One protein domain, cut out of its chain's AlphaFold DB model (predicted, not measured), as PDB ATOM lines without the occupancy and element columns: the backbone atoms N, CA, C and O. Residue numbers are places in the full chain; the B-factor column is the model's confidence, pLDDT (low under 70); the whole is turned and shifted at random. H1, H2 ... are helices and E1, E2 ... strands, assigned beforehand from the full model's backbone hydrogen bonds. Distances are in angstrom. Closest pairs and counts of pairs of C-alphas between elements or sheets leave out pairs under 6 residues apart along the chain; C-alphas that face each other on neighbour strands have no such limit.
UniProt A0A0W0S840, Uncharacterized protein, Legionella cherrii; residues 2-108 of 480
ATOM      1  N   ARG A   2      14.037 -24.413  37.464       89.75
ATOM      2  CA  ARG A   2      14.751 -23.970  38.685       89.75
ATOM      3  C   ARG A   2      16.028 -24.777  38.963       89.75
ATOM      4  O   ARG A   2      17.091 -24.184  39.087       89.75
ATOM      5  N   GLU A   3      15.923 -26.105  38.970       91.19
ATOM      6  CA  GLU A   3      17.072 -27.011  39.148       91.19
ATOM      7  C   GLU A   3      18.127 -26.860  38.044       91.19
ATOM      8  O   GLU A   3      19.326 -26.871  38.313       91.19
ATOM      9  N   TRP A   4      17.681 -26.658  36.800       93.69
ATOM     10  CA  TRP A   4      18.570 -26.415  35.663       93.69
ATOM     11  C   TRP A   4      19.394 -25.137  35.879       93.69
ATOM     12  O   TRP A   4      20.617 -25.169  35.786       93.69
ATOM     13  N   LEU A   5      18.741 -24.026  36.247       92.31
ATOM     14  CA  LEU A   5      19.406 -22.736  36.476       92.31
ATOM     15  C   LEU A   5      20.320 -22.770  37.696       92.31
ATOM     16  O   LEU A   5      21.421 -22.229  37.646       92.31
ATOM     17  N   GLN A   6      19.890 -23.436  38.771       91.38
ATOM     18  CA  GLN A   6      20.724 -23.633  39.949       91.38
ATOM     19  C   GLN A   6      22.036 -24.313  39.558       91.38
ATOM     20  O   GLN A   6      23.098 -23.792  39.881       91.38
ATOM     21  N   ARG A   7      21.973 -25.408  38.788       91.69
ATOM     22  CA  ARG A   7      23.153 -26.119  38.269       91.69
ATOM     23  C   ARG A   7      24.002 -25.235  37.363       91.69
ATOM     24  O   ARG A   7      25.212 -25.144  37.569       91.69
ATOM     25  N   PHE A   8      23.378 -24.543  36.416       92.50
ATOM     26  CA  PHE A   8      24.069 -23.695  35.446       92.50
ATOM     27  C   PHE A   8      24.877 -22.575  36.122       92.50
ATOM     28  O   PHE A   8      26.051 -22.366  35.799       92.50
ATOM     29  N   TYR A   9      24.298 -21.927  37.135       90.06
ATOM     30  CA  TYR A   9      24.947 -20.845  37.878       90.06
ATOM     31  C   TYR A   9      25.843 -21.307  39.040       90.06
ATOM     32  O   TYR A   9      26.507 -20.471  39.652       90.06
ATOM     33  N   THR A  10      25.939 -22.610  39.337       90.06
ATOM     34  CA  THR A  10      26.931 -23.106  40.313       90.06
ATOM     35  C   THR A  10      28.368 -22.960  39.805       90.06
ATOM     36  O   THR A  10      28.623 -22.888  38.603       90.06
ATOM     37  N   GLN A  11      29.347 -22.994  40.709       88.62
ATOM     38  CA  GLN A  11      30.769 -23.007  40.345       88.62
ATOM     39  C   GLN A  11      31.311 -24.408  39.994       88.62
ATOM     40  O   GLN A  11      32.511 -24.561  39.796       88.62
ATOM     41  N   ASN A  12      30.467 -25.442  39.891       89.69
ATOM     42  CA  ASN A  12      30.953 -26.786  39.581       89.69
ATOM     43  C   ASN A  12      31.414 -26.889  38.110       89.69
ATOM     44  O   ASN A  12      30.617 -26.762  37.177       89.69
ATOM     45  N   HIS A  13      32.710 -27.149  37.911       88.25
ATOM     46  CA  HIS A  13      33.347 -27.281  36.596       88.25
ATOM     47  C   HIS A  13      33.139 -28.647  35.927       88.25
ATOM     48  O   HIS A  13      33.392 -28.777  34.731       88.25
ATOM     49  N   ASN A  14      32.659 -29.655  36.663       92.62
ATOM     50  CA  ASN A  14      32.379 -30.989  36.121       92.62
ATOM     51  C   ASN A  14      31.025 -31.073  35.404       92.62
ATOM     52  O   ASN A  14      30.676 -32.129  34.880       92.62
ATOM     53  N   ILE A  15      30.250 -29.986  35.406       95.00
ATOM     54  CA  ILE A  15      28.960 -29.920  34.729       95.00
ATOM     55  C   ILE A  15      29.168 -29.875  33.216       95.00
ATOM     56  O   ILE A  15      29.971 -29.087  32.702       95.00
ATOM     57  N   THR A  16      28.388 -30.681  32.506       96.69
ATOM     58  CA  THR A  16      28.319 -30.694  31.049       96.69
ATOM     59  C   THR A  16      26.978 -30.162  30.560       96.69
ATOM     60  O   THR A  16      25.962 -30.226  31.259       96.69
ATOM     61  N   LEU A  17      26.998 -29.606  29.352       97.00
ATOM     62  CA  LEU A  17      25.828 -29.131  28.625       97.00
ATOM     63  C   LEU A  17      25.733 -29.884  27.306       97.00
ATOM     64  O   LEU A  17      26.726 -29.951  26.586       97.00
ATOM     65  N   THR A  18      24.562 -30.419  26.971       96.69
ATOM     66  CA  THR A  18      24.324 -31.060  25.672       96.69
ATOM     67  C   THR A  18      23.323 -30.237  24.876       96.69
ATOM     68  O   THR A  18      22.198 -30.033  25.327       96.69
ATOM     69  N   LEU A  19      23.730 -29.774  23.694       95.75
ATOM     70  CA  LEU A  19      22.903 -29.012  22.758       95.75
ATOM     71  C   LEU A  19      23.025 -29.632  21.364       95.75
ATOM     72  O   LEU A  19      24.138 -29.869  20.890       95.75
ATOM     73  N   ASN A  20      21.894 -29.910  20.709       91.88
ATOM     74  CA  ASN A  20      21.842 -30.531  19.377       91.88
ATOM     75  C   ASN A  20      22.732 -31.790  19.262       91.88
ATOM     76  O   ASN A  20      23.466 -31.979  18.292       91.88
ATOM     77  N   GLY A  21      22.705 -32.638  20.299       91.75
ATOM     78  CA  GLY A  21      23.469 -33.890  20.376       91.75
ATOM     79  C   GLY A  21      24.975 -33.736  20.630       91.75
ATOM     80  O   GLY A  21      25.674 -34.744  20.707       91.75
ATOM     81  N   LYS A  22      25.494 -32.508  20.775       95.06
ATOM     82  CA  LYS A  22      26.899 -32.235  21.110       95.06
ATOM     83  C   LYS A  22      27.036 -31.847  22.574       95.06
ATOM     84  O   LYS A  22      26.282 -31.007  23.058       95.06
ATOM     85  N   THR A  23      28.019 -32.428  23.255       95.38
ATOM     86  CA  THR A  23      28.290 -32.170  24.673       95.38
ATOM     87  C   THR A  23      29.505 -31.264  24.844       95.38
ATOM     88  O   THR A  23      30.569 -31.522  24.284       95.38
ATOM     89  N   PHE A  24      29.345 -30.234  25.665       95.12
ATOM     90  CA  PHE A  24      30.345 -29.222  25.988       95.12
ATOM     91  C   PHE A  24      30.566 -29.187  27.498       95.12
ATOM     92  O   PHE A  24      29.653 -29.492  28.274       95.12
ATOM     93  N   LYS A  25      31.757 -28.783  27.952       94.75
ATOM     94  CA  LYS A  25      31.912 -28.442  29.370       94.75
ATOM     95  C   LYS A  25      31.219 -27.112  29.616       94.75
ATOM     96  O   LYS A  25      31.278 -26.215  28.783       94.75
ATOM     97  N   LYS A  26      30.640 -26.923  30.801       93.44
ATOM     98  CA  LYS A  26      30.064 -25.623  31.182       93.44
ATOM     99  C   LYS A  26      31.080 -24.476  31.086       93.44
ATOM    100  O   LYS A  26      30.711 -23.348  30.790       93.44
ATOM    101  N   THR A  27      32.359 -24.770  31.321       92.62
ATOM    102  CA  THR A  27      33.476 -23.820  31.178       92.62
ATOM    103  C   THR A  27      33.774 -23.419  29.735       92.62
ATOM    104  O   THR A  27      34.483 -22.442  29.531       92.62
ATOM    105  N   ASP A  28      33.250 -24.152  28.753       94.44
ATOM    106  CA  ASP A  28      33.365 -23.816  27.332       94.44
ATOM    107  C   ASP A  28      32.279 -22.811  26.901       94.44
ATOM    108  O   ASP A  28      32.258 -22.383  25.752       94.44
ATOM    109  N   CYS A  29      31.364 -22.431  27.800       93.69
ATOM    110  CA  CYS A  29      30.317 -21.451  27.534       93.69
ATOM    111  C   CYS A  29      30.672 -20.100  28.166       93.69
ATOM    112  O   CYS A  29      30.613 -19.935  29.385       93.69
ATOM    113  N   GLU A  30      31.004 -19.118  27.333       93.25
ATOM    114  CA  GLU A  30      31.370 -17.768  27.759       93.25
ATOM    115  C   GLU A  30      30.171 -16.827  27.644       93.25
ATOM    116  O   GLU A  30      29.505 -16.779  26.611       93.25
ATOM    117  N   ARG A  31      29.886 -16.049  28.693       92.25
ATOM    118  CA  ARG A  31      28.845 -15.021  28.622       92.25
ATOM    119  C   ARG A  31      29.333 -13.872  27.738       92.25
ATOM    120  O   ARG A  31      30.282 -13.194  28.107       92.25
ATOM    121  N   ILE A  32      28.627 -13.617  26.641       88.50
ATOM    122  CA  ILE A  32      28.945 -12.537  25.687       88.50
ATOM    123  C   ILE A  32      27.985 -11.347  25.771       88.50
ATOM    124  O   ILE A  32      28.212 -10.321  25.142       88.50
ATOM    125  N   GLY A  33      26.899 -11.475  26.535       84.94
ATOM    126  CA  GLY A  33      25.928 -10.403  26.703       84.94
ATOM    127  C   GLY A  33      24.777 -10.787  27.621       84.94
ATOM    128  O   GLY A  33      24.744 -11.873  28.214       84.94
ATOM    129  N   GLY A  34      23.825  -9.875  27.766       82.75
ATOM    130  CA  GLY A  34      22.570 -10.126  28.460       82.75
ATOM    131  C   GLY A  34      21.952  -8.872  29.057       82.75
ATOM    132  O   GLY A  34      22.634  -7.871  29.245       82.75
ATOM    133  N   GLY A  35      20.676  -8.974  29.402       79.75
ATOM    134  CA  GLY A  35      19.887  -7.913  30.011       79.75
ATOM    135  C   GLY A  35      19.188  -8.372  31.288       79.75
ATOM    136  O   GLY A  35      19.553  -9.366  31.926       79.75
ATOM    137  N   SER A  36      18.144  -7.639  31.662       79.75
ATOM    138  CA  SER A  36      17.321  -7.940  32.837       79.75
ATOM    139  C   SER A  36      16.642  -9.315  32.737       79.75
ATOM    140  O   SER A  36      16.504 -10.006  33.750       79.75
ATOM    141  N   GLU A  37      16.271  -9.740  31.525       84.19
ATOM    142  CA  GLU A  37      15.493 -10.961  31.300       84.19
ATOM    143  C   GLU A  37      16.341 -12.203  31.002       84.19
ATOM    144  O   GLU A  37      16.064 -13.287  31.527       84.19
ATOM    145  N   LYS A  38      17.381 -12.053  30.176       89.19
ATOM    146  CA  LYS A  38      18.128 -13.163  29.566       89.19
ATOM    147  C   LYS A  38      19.627 -12.873  29.487       89.19
ATOM    148  O   LYS A  38      20.045 -11.727  29.353       89.19
ATOM    149  N   HIS A  39      20.438 -13.921  29.556       91.38
ATOM    150  CA  HIS A  39      21.878 -13.896  29.316       91.38
ATOM    151  C   HIS A  39      22.210 -14.685  28.051       91.38
ATOM    152  O   HIS A  39      21.570 -15.696  27.768       91.38
ATOM    153  N   VAL A  40      23.234 -14.242  27.324       92.31
ATOM    154  CA  VAL A  40      23.682 -14.867  26.073       92.31
ATOM    155  C   VAL A  40      25.049 -15.498  26.288       92.31
ATOM    156  O   VAL A  40      25.972 -14.833  26.766       92.31
ATOM    157  N   TYR A  41      25.177 -16.773  25.925       94.94
ATOM    158  CA  TYR A  41      26.406 -17.549  26.071       94.94
ATOM    159  C   TYR A  41      26.901 -18.041  24.717       94.94
ATOM    160  O   TYR A  41      26.153 -18.700  24.002       94.94
ATOM    161  N   LYS A  42      28.159 -17.753  24.381       95.31
ATOM    162  CA  LYS A  42      28.862 -18.307  23.221       95.31
ATOM    163  C   LYS A  42      29.495 -19.642  23.586       95.31
ATOM    164  O   LYS A  42      30.100 -19.769  24.649       95.31
ATOM    165  N   ILE A  43      29.378 -20.623  22.698       95.19
ATOM    166  CA  ILE A  43      30.046 -21.917  22.846       95.19
ATOM    167  C   ILE A  43      31.425 -21.825  22.187       95.19
ATOM    168  O   ILE A  43      31.537 -21.505  21.000       95.19
ATOM    169  N   LYS A  44      32.476 -22.112  22.959       93.56
ATOM    170  CA  LYS A  44      33.871 -22.097  22.515       93.56
ATOM    171  C   LYS A  44      34.068 -22.948  21.259       93.56
ATOM    172  O   LYS A  44      33.471 -24.012  21.122       93.56
ATOM    173  N   ASP A  45      34.923 -22.467  20.355       91.31
ATOM    174  CA  ASP A  45      35.275 -23.130  19.092       91.31
ATOM    175  C   ASP A  45      34.067 -23.382  18.163       91.31
ATOM    176  O   ASP A  45      34.124 -24.196  17.240       91.31
ATOM    177  N   THR A  46      32.966 -22.652  18.375       92.88
ATOM    178  CA  THR A  46      31.799 -22.623  17.488       92.88
ATOM    179  C   THR A  46      31.381 -21.180  17.193       92.88
ATOM    180  O   THR A  46      31.790 -20.245  17.883       92.88
ATOM    181  N   ASN A  47      30.536 -21.007  16.176       92.62
ATOM    182  CA  ASN A  47      29.852 -19.746  15.882       92.62
ATOM    183  C   ASN A  47      28.488 -19.632  16.584       92.62
ATOM    184  O   ASN A  47      27.728 -18.722  16.271       92.62
ATOM    185  N   LEU A  48      28.139 -20.564  17.479       94.75
ATOM    186  CA  LEU A  48      26.821 -20.623  18.102       94.75
ATOM    187  C   LEU A  48      26.811 -19.932  19.465       94.75
ATOM    188  O   LEU A  48      27.725 -20.078  20.283       94.75
ATOM    189  N   CYS A  49      25.709 -19.248  19.738       95.44
ATOM    190  CA  CYS A  49      25.339 -18.789  21.060       95.44
ATOM    191  C   CYS A  49      23.922 -19.242  21.420       95.44
ATOM    192  O   CYS A  49      23.099 -19.547  20.555       95.44
ATOM    193  N   PHE A  50      23.644 -19.310  22.718       96.12
ATOM    194  CA  PHE A  50      22.331 -19.657  23.240       96.12
ATOM    195  C   PHE A  50      21.913 -18.732  24.381       96.12
ATOM    196  O   PHE A  50      22.746 -18.160  25.093       96.12
ATOM    197  N   PHE A  51      20.602 -18.584  24.541       94.75
ATOM    198  CA  PHE A  51      19.991 -17.672  25.499       94.75
ATOM    199  C   PHE A  51      19.484 -18.448  26.707       94.75
ATOM    200  O   PHE A  51      18.777 -19.443  26.570       94.75
ATOM    201  N   VAL A  52      19.816 -17.962  27.897       93.12
ATOM    202  CA  VAL A  52      19.415 -18.545  29.181       93.12
ATOM    203  C   VAL A  52      18.665 -17.484  29.980       93.12
ATOM    204  O   VAL A  52      19.134 -16.344  30.038       93.12
ATOM    205  N   PRO A  53      17.537 -17.806  30.634       91.31
ATOM    206  CA  PRO A  53      16.843 -16.824  31.454       91.31
ATOM    207  C   PRO A  53      17.708 -16.436  32.659       91.31
ATOM    208  O   PRO A  53      18.269 -17.291  33.340       91.31
ATOM    209  N   ASN A  54      17.785 -15.139  32.961       84.19
ATOM    210  CA  ASN A  54      18.566 -14.622  34.092       84.19
ATOM    211  C   ASN A  54      17.979 -15.069  35.453       84.19
ATOM    212  O   ASN A  54      18.669 -15.138  36.468       84.19
ATOM    213  N   LYS A  55      16.678 -15.390  35.495       79.81
ATOM    214  CA  LYS A  55      15.951 -15.826  36.702       79.81
ATOM    215  C   LYS A  55      15.052 -17.031  36.393       79.81
ATOM    216  O   LYS A  55      14.931 -17.445  35.249       79.81
ATOM    217  N   GLY A  56      14.405 -17.615  37.399       72.12
ATOM    218  CA  GLY A  56      13.403 -18.666  37.178       72.12
ATOM    219  C   GLY A  56      12.072 -18.087  36.690       72.12
ATOM    220  O   GLY A  56      11.197 -17.837  37.513       72.12
ATOM    221  N   TRP A  57      11.923 -17.859  35.383       71.50
ATOM    222  CA  TRP A  57      10.686 -17.342  34.779       71.50
ATOM    223  C   TRP A  57       9.700 -18.482  34.497       71.50
ATOM    224  O   TRP A  57      10.045 -19.451  33.829       71.50
ATOM    225  N   ILE A  58       8.454 -18.362  34.962       72.81
ATOM    226  CA  ILE A  58       7.421 -19.400  34.771       72.81
ATOM    227  C   ILE A  58       7.018 -19.537  33.286       72.81
ATOM    228  O   ILE A  58       6.605 -20.611  32.866       72.81
ATOM    229  N   ASN A  59       7.212 -18.491  32.475       87.19
ATOM    230  CA  ASN A  59       6.778 -18.394  31.076       87.19
ATOM    231  C   ASN A  59       7.932 -18.297  30.053       87.19
ATOM    232  O   ASN A  59       7.744 -17.760  28.964       87.19
ATOM    233  N   TRP A  60       9.136 -18.778  30.386       91.12
ATOM    234  CA  TRP A  60      10.299 -18.710  29.480       91.12
ATOM    235  C   TRP A  60      10.014 -19.290  28.090       91.12
ATOM    236  O   TRP A  60      10.323 -18.660  27.084       91.12
ATOM    237  N   ASP A  61       9.387 -20.465  28.045       92.50
ATOM    238  CA  ASP A  61       9.069 -21.159  26.800       92.50
ATOM    239  C   ASP A  61       8.116 -20.342  25.909       92.50
ATOM    240  O   ASP A  61       8.273 -20.335  24.690       92.50
ATOM    241  N   ASP A  62       7.162 -19.617  26.501       91.94
ATOM    242  CA  ASP A  62       6.263 -18.726  25.759       91.94
ATOM    243  C   ASP A  62       7.012 -17.509  25.218       91.94
ATOM    244  O   ASP A  62       6.807 -17.127  24.069       91.94
ATOM    245  N   LYS A  63       7.937 -16.944  26.005       90.69
ATOM    246  CA  LYS A  63       8.770 -15.812  25.580       90.69
ATOM    247  C   LYS A  63       9.662 -16.157  24.393       90.69
ATOM    248  O   LYS A  63       9.691 -15.409  23.423       90.69
ATOM    249  N   ILE A  64      10.367 -17.289  24.443       93.75
ATOM    250  CA  ILE A  64      11.238 -17.696  23.332       93.75
ATOM    251  C   ILE A  64      10.438 -18.084  22.087       93.75
ATOM    252  O   ILE A  64      10.881 -17.818  20.972       93.75
ATOM    253  N   ARG A  65       9.243 -18.672  22.257       95.19
ATOM    254  CA  ARG A  65       8.327 -18.933  21.141       95.19
ATOM    255  C   ARG A  65       7.840 -17.638  20.507       95.19
ATOM    256  O   ARG A  65       7.868 -17.548  19.287       95.19
ATOM    257  N   ALA A  66       7.438 -16.659  21.317       94.25
ATOM    258  CA  ALA A  66       7.008 -15.353  20.835       94.25
ATOM    259  C   ALA A  66       8.137 -14.638  20.079       94.25
ATOM    260  O   ALA A  66       7.933 -14.248  18.938       94.25
ATOM    261  N   GLU A  67       9.342 -14.563  20.652       94.31
ATOM    262  CA  GLU A  67      10.513 -13.947  20.009       94.31
ATOM    263  C   GLU A  67      10.808 -14.571  18.645       94.31
ATOM    264  O   GLU A  67      10.908 -13.867  17.641       94.31
ATOM    265  N   LYS A  68      10.886 -15.907  18.588       96.06
ATOM    266  CA  LYS A  68      11.123 -16.606  17.325       96.06
ATOM    267  C   LYS A  68      10.000 -16.327  16.321       96.06
ATOM    268  O   LYS A  68      10.284 -15.979  15.183       96.06
ATOM    269  N   PHE A  69       8.745 -16.467  16.744       96.25
ATOM    270  CA  PHE A  69       7.577 -16.291  15.883       96.25
ATOM    271  C   PHE A  69       7.510 -14.885  15.278       96.25
ATOM    272  O   PHE A  69       7.303 -14.742  14.078       96.25
ATOM    273  N   LEU A  70       7.740 -13.849  16.084       96.19
ATOM    274  CA  LEU A  70       7.717 -12.458  15.633       96.19
ATOM    275  C   LEU A  70       8.854 -12.149  14.647       96.19
ATOM    276  O   LEU A  70       8.630 -11.483  13.637       96.19
ATOM    277  N   LEU A  71      10.059 -12.671  14.885       96.75
ATOM    278  CA  LEU A  71      11.185 -12.517  13.955       96.75
ATOM    279  C   LEU A  71      11.016 -13.340  12.672       96.75
ATOM    280  O   LEU A  71      11.484 -12.921  11.610       96.75
ATOM    281  N   ASP A  72      10.349 -14.491  12.735       96.12
ATOM    282  CA  ASP A  72       9.969 -15.244  11.540       96.12
ATOM    283  C   ASP A  72       8.954 -14.441  10.704       96.12
ATOM    284  O   ASP A  72       9.130 -14.307   9.500       96.12
ATOM    285  N   GLN A  73       7.972 -13.777  11.325       95.31
ATOM    286  CA  GLN A  73       7.061 -12.896  10.581       95.31
ATOM    287  C   GLN A  73       7.792 -11.731   9.898       95.31
ATOM    288  O   GLN A  73       7.548 -11.443   8.726       95.31
ATOM    289  N   ILE A  74       8.717 -11.064  10.598       96.50
ATOM    290  CA  ILE A  74       9.528  -9.979  10.012       96.50
ATOM    291  C   ILE A  74      10.399 -10.512   8.861       96.50
ATOM    292  O   ILE A  74      10.576  -9.842   7.840       96.50
ATOM    293  N   THR A  75      10.902 -11.742   8.993       96.19
ATOM    294  CA  THR A  75      11.592 -12.439   7.902       96.19
ATOM    295  C   THR A  75      10.712 -12.629   6.688       96.19
ATOM    296  O   THR A  75      11.197 -12.443   5.574       96.19
ATOM    297  N   ASP A  76       9.481 -13.095   6.879       94.75
ATOM    298  CA  ASP A  76       8.600 -13.468   5.774       94.75
ATOM    299  C   ASP A  76       8.202 -12.225   4.965       94.75
ATOM    300  O   ASP A  76       7.995 -12.284   3.753       94.75
ATOM    301  N   LEU A  77       8.246 -11.053   5.607       94.88
ATOM    302  CA  LEU A  77       8.186  -9.750   4.951       94.88
ATOM    303  C   LEU A  77       9.471  -9.374   4.197       94.88
ATOM    304  O   LEU A  77       9.509  -8.332   3.546       94.88
ATOM    305  N   GLY A  78      10.522 -10.184   4.243       94.38
ATOM    306  CA  GLY A  78      11.791 -10.006   3.542       94.38
ATOM    307  C   GLY A  78      12.799  -9.087   4.235       94.38
ATOM    308  O   GLY A  78      13.719  -8.630   3.562       94.38
ATOM    309  N   LEU A  79      12.632  -8.785   5.529       96.50
ATOM    310  CA  LEU A  79      13.587  -7.976   6.296       96.50
ATOM    311  C   LEU A  79      14.599  -8.869   7.025       96.50
ATOM    312  O   LEU A  79      14.342 -10.043   7.311       96.50
ATOM    313  N   LYS A  80      15.779  -8.318   7.331       96.69
ATOM    314  CA  LYS A  80      16.836  -9.064   8.015       96.69
ATOM    315  C   LYS A  80      16.528  -9.202   9.506       96.69
ATOM    316  O   LYS A  80      16.267  -8.228  10.199       96.69
ATOM    317  N   THR A  81      16.633 -10.416  10.028       96.25
ATOM    318  CA  THR A  81      16.446 -10.703  11.456       96.25
ATOM    319  C   THR A  81      17.568 -11.583  11.979       96.25
ATOM    320  O   THR A  81      18.247 -12.279  11.210       96.25
ATOM    321  N   GLN A  82      17.751 -11.588  13.298       93.94
ATOM    322  CA  GLN A  82      18.511 -12.649  13.938       93.94
ATOM    323  C   GLN A  82      17.747 -13.975  13.827       93.94
ATOM    324  O   GLN A  82      16.588 -14.090  14.223       93.94
ATOM    325  N   ARG A  83      18.403 -15.000  13.273       94.31
ATOM    326  CA  ARG A  83      17.780 -16.309  13.042       94.31
ATOM    327  C   ARG A  83      17.868 -17.188  14.267       94.31
ATOM    328  O   ARG A  83      18.955 -17.655  14.599       94.31
ATOM    329  N   PHE A  84      16.733 -17.448  14.899       95.31
ATOM    330  CA  PHE A  84      16.674 -18.314  16.064       95.31
ATOM    331  C   PHE A  84      16.143 -19.707  15.745       95.31
ATOM    332  O   PHE A  84      15.150 -19.884  15.041       95.31
ATOM    333  N   GLU A  85      16.783 -20.696  16.354       96.06
ATOM    334  CA  GLU A  85      16.276 -22.048  16.535       96.06
ATOM    335  C   GLU A  85      15.863 -22.213  18.001       96.06
ATOM    336  O   GLU A  85      16.570 -21.756  18.898       96.06
ATOM    337  N   ILE A  86      14.727 -22.861  18.265       96.94
ATOM    338  CA  ILE A  86      14.392 -23.305  19.621       96.94
ATOM    339  C   ILE A  86      14.880 -24.739  19.755       96.94
ATOM    340  O   ILE A  86      14.382 -25.621  19.056       96.94
ATOM    341  N   ALA A  87      15.826 -24.966  20.662       97.00
ATOM    342  CA  ALA A  87      16.422 -26.277  20.877       97.00
ATOM    343  C   ALA A  87      16.450 -26.645  22.370       97.00
ATOM    344  O   ALA A  87      16.617 -25.764  23.222       97.00
ATOM    345  N   PRO A  88      16.304 -27.937  22.714       96.81
ATOM    346  CA  PRO A  88      16.501 -28.400  24.077       96.81
ATOM    347  C   PRO A  88      17.992 -28.383  24.433       96.81
ATOM    348  O   PRO A  88      18.828 -28.896  23.688       96.81
ATOM    349  N   ILE A  89      18.318 -27.838  25.605       97.00
ATOM    350  CA  ILE A  89      19.647 -27.928  26.206       97.00
ATOM    351  C   ILE A  89      19.581 -28.721  27.509       97.00
ATOM    352  O   ILE A  89      18.859 -28.382  28.455       97.00
ATOM    353  N   GLU A  90      20.352 -29.797  27.562       97.31
ATOM    354  CA  GLU A  90      20.465 -30.648  28.741       97.31
ATOM    355  C   GLU A  90      21.629 -30.178  29.610       97.31
ATOM    356  O   GLU A  90      22.681 -29.802  29.095       97.31
ATOM    357  N   ILE A  91      21.457 -30.218  30.929       96.44
ATOM    358  CA  ILE A  91      22.524 -30.002  31.905       96.44
ATOM    359  C   ILE A  91      22.684 -31.251  32.762       96.44
ATOM    360  O   ILE A  91      21.714 -31.762  33.333       96.44
ATOM    361  N   GLN A  92      23.921 -31.729  32.865       95.62
ATOM    362  CA  GLN A  92      24.254 -32.930  33.615       95.62
ATOM    363  C   GLN A  92      25.409 -32.653  34.575       95.62
ATOM    364  O   GLN A  92      26.451 -32.118  34.207       95.62
ATOM    365  N   GLU A  93      25.220 -33.045  35.832       93.56
ATOM    366  CA  GLU A  93      26.291 -33.145  36.818       93.56
ATOM    367  C   GLU A  93      26.532 -34.633  37.100       93.56
ATOM    368  O   GLU A  93      25.556 -35.380  37.251       93.56
ATOM    369  N   PRO A  94      27.790 -35.093  37.194       91.00
ATOM    370  CA  PRO A  94      28.077 -36.486  37.517       91.00
ATOM    371  C   PRO A  94      27.330 -36.957  38.777       91.00
ATOM    372  O   PRO A  94      27.317 -36.272  39.800       91.00
ATOM    373  N   GLY A  95      26.683 -38.123  38.694       90.19
ATOM    374  CA  GLY A  95      25.936 -38.723  39.808       90.19
ATOM    375  C   GLY A  95      24.572 -38.094  40.120       90.19
ATOM    376  O   GLY A  95      23.928 -38.514  41.077       90.19
ATOM    377  N   ASN A  96      24.113 -37.119  39.332       91.50
ATOM    378  CA  ASN A  96      22.825 -36.448  39.515       91.50
ATOM    379  C   ASN A  96      21.876 -36.672  38.323       91.50
ATOM    380  O   ASN A  96      22.338 -37.018  37.233       91.50
ATOM    381  N   PRO A  97      20.559 -36.431  38.489       92.62
ATOM    382  CA  PRO A  97      19.619 -36.410  37.372       92.62
ATOM    383  C   PRO A  97      19.985 -35.347  36.329       92.62
ATOM    384  O   PRO A  97      20.435 -34.252  36.675       92.62
ATOM    385  N   THR A  98      19.733 -35.660  35.059       95.19
ATOM    386  CA  THR A  98      19.798 -34.698  33.952       95.19
ATOM    387  C   THR A  98      18.558 -33.809  33.966       95.19
ATOM    388  O   THR A  98      17.447 -34.285  34.203       95.19
ATOM    389  N   TYR A  99      18.739 -32.519  33.691       95.69
ATOM    390  CA  TYR A  99      17.640 -31.564  33.543       95.69
ATOM    391  C   TYR A  99      17.697 -30.914  32.166       95.69
ATOM    392  O   TYR A  99      18.782 -30.652  31.657       95.69
ATOM    393  N   THR A 100      16.541 -30.554  31.612       95.31
ATOM    394  CA  THR A 100      16.441 -29.938  30.281       95.31
ATOM    395  C   THR A 100      15.600 -28.668  30.342       95.31
ATOM    396  O   THR A 100      14.637 -28.586  31.114       95.31
ATOM    397  N   ILE A 101      15.970 -27.671  29.543       95.31
ATOM    398  CA  ILE A 101      15.128 -26.514  29.210       95.31
ATOM    399  C   ILE A 101      15.197 -26.267  27.701       95.31
ATOM    400  O   ILE A 101      16.161 -26.680  27.060       95.31
ATOM    401  N   ASN A 102      14.210 -25.571  27.145       96.19
ATOM    402  CA  ASN A 102      14.310 -25.034  25.790       96.19
ATOM    403  C   ASN A 102      15.088 -23.715  25.816       96.19
ATOM    404  O   ASN A 102      14.947 -22.931  26.755       96.19
ATOM    405  N   VAL A 103      15.902 -23.453  24.798       95.69
ATOM    406  CA  VAL A 103      16.653 -22.200  24.636       95.69
ATOM    407  C   VAL A 103      16.552 -21.694  23.206       95.69
ATOM    408  O   VAL A 103      16.342 -22.480  22.283       95.69
ATOM    409  N   LEU A 104      16.731 -20.383  23.024       95.88
ATOM    410  CA  LEU A 104      17.007 -19.817  21.705       95.88
ATOM    411  C   LEU A 104      18.477 -20.038  21.381       95.88
ATOM    412  O   LEU A 104      19.340 -19.671  22.179       95.88
ATOM    413  N   VAL A 105      18.745 -20.605  20.215       96.50
ATOM    414  CA  VAL A 105      20.079 -20.824  19.660       96.50
ATOM    415  C   VAL A 105      20.210 -19.998  18.397       96.50
ATOM    416  O   VAL A 105      19.288 -19.930  17.585       96.50
ATOM    417  N   THR A 106      21.355 -19.350  18.228       95.62
ATOM    418  CA  THR A 106      21.638 -18.563  17.034       95.62
ATOM    419  C   THR A 106      23.139 -18.431  16.797       95.62
ATOM    420  O   THR A 106      23.939 -18.930  17.585       95.62
ATOM    421  N   LYS A 107      23.535 -17.771  15.707       94.38
ATOM    422  CA  LYS A 107      24.937 -17.422  15.467       94.38
ATOM    423  C   LYS A 107      25.333 -16.189  16.267       94.38
ATOM    424  O   LYS A 107      24.571 -15.228  16.328       94.38
ATOM    425  N   ASP A 108      26.536 -16.174  16.827       91.88
ATOM    426  CA  ASP A 108      27.051 -14.949  17.429       91.88
ATOM    427  C   ASP A 108      27.257 -13.855  16.369       91.88
ATOM    428  O   ASP A 108      27.602 -14.137  15.217       91.88
TER     429      ASP A 108
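What this domain is: This is residues 2 to 108 of the 480 residues of an uncharacterized protein of Legionella cherrii (UniProt A0A0W0S840). What is the shape? A strongly twisted, curled sheet of seven strands forms the body; the long helix H2 packs on one face with residues 60 to 68, and the short helix H1 packs on the other, giving three layers. What is it built of? The printed part has 107 residues, mixed in class, with two named helices and seven named strands ordered H1 E1 E2 E3 E4 E5 H2 E6 E7; the antiparallel sheet runs E2 E1 E6 E7 E5 E4 E3. How large is it? It is compact, with a radius of gyration of the C-alphas of 14.1 A, and only just elongated, spanning 48 by 32 by 24 A.

How they stand to each other: Where does the sheet bend? E7, residues 99 to 107, bends by 58 degrees at residue 102. Its pairing is staggered: residues 99 to 105 pair with E6, residues 85 to 92 (N 103 to O 87, 2.9 A), and 105 to 107 with E5, residues 48 to 53 (N 106 to O 49, 2.9 A). What lies toward the edges? E3, residues 29 to 34, E4, residues 38 to 43, and E5 form a meander, successive antiparallel neighbours, with N 30 to O 42 at 2.9 A and N 41 to O 50 at 2.9 A. E1, residues 16 to 19, and E2, residues 22 to 25, form a hairpin, with N 17 to O 24 at 2.9 A; N 18 of E1 is 2.9 A from O 90 of E6. Where are the helices? H2, residues 60 to 76, is on the sheet at a height of 8.9 A, its closest C-alphas to E7 being Ile 64 and Leu 104, 6.4 A; E5, H2 and E6 form a split strand-helix-strand unit, E7 between its strands, with a right-handed crossover. H1, residues 2 to 9, is on the sheet, its closest C-alphas to E7 being Trp 4 and Tyr 99, 5.6 A. In H1 and H2 every O i to N i+4 pair is within hydrogen-bond range.

Where its parts are: Which elements are longest? From first to last C-alpha H2 measures 24.3 A, E7 24.1 A and E6 21.8 A. Where are the anchors? H1 begins at C-alpha 2, (14.751, -23.970, 38.685), and E7 ends at C-alpha 107, (24.937, -17.422, 15.467).

The domain as a whole: How far does it reach? The two C-alphas farthest apart, those of Leu 77 and Gly 95, are 48.7 A apart. Is anything missing or uncertain? The printed part has no cut and no long link, and no printed residue is under 70 in pLDDT.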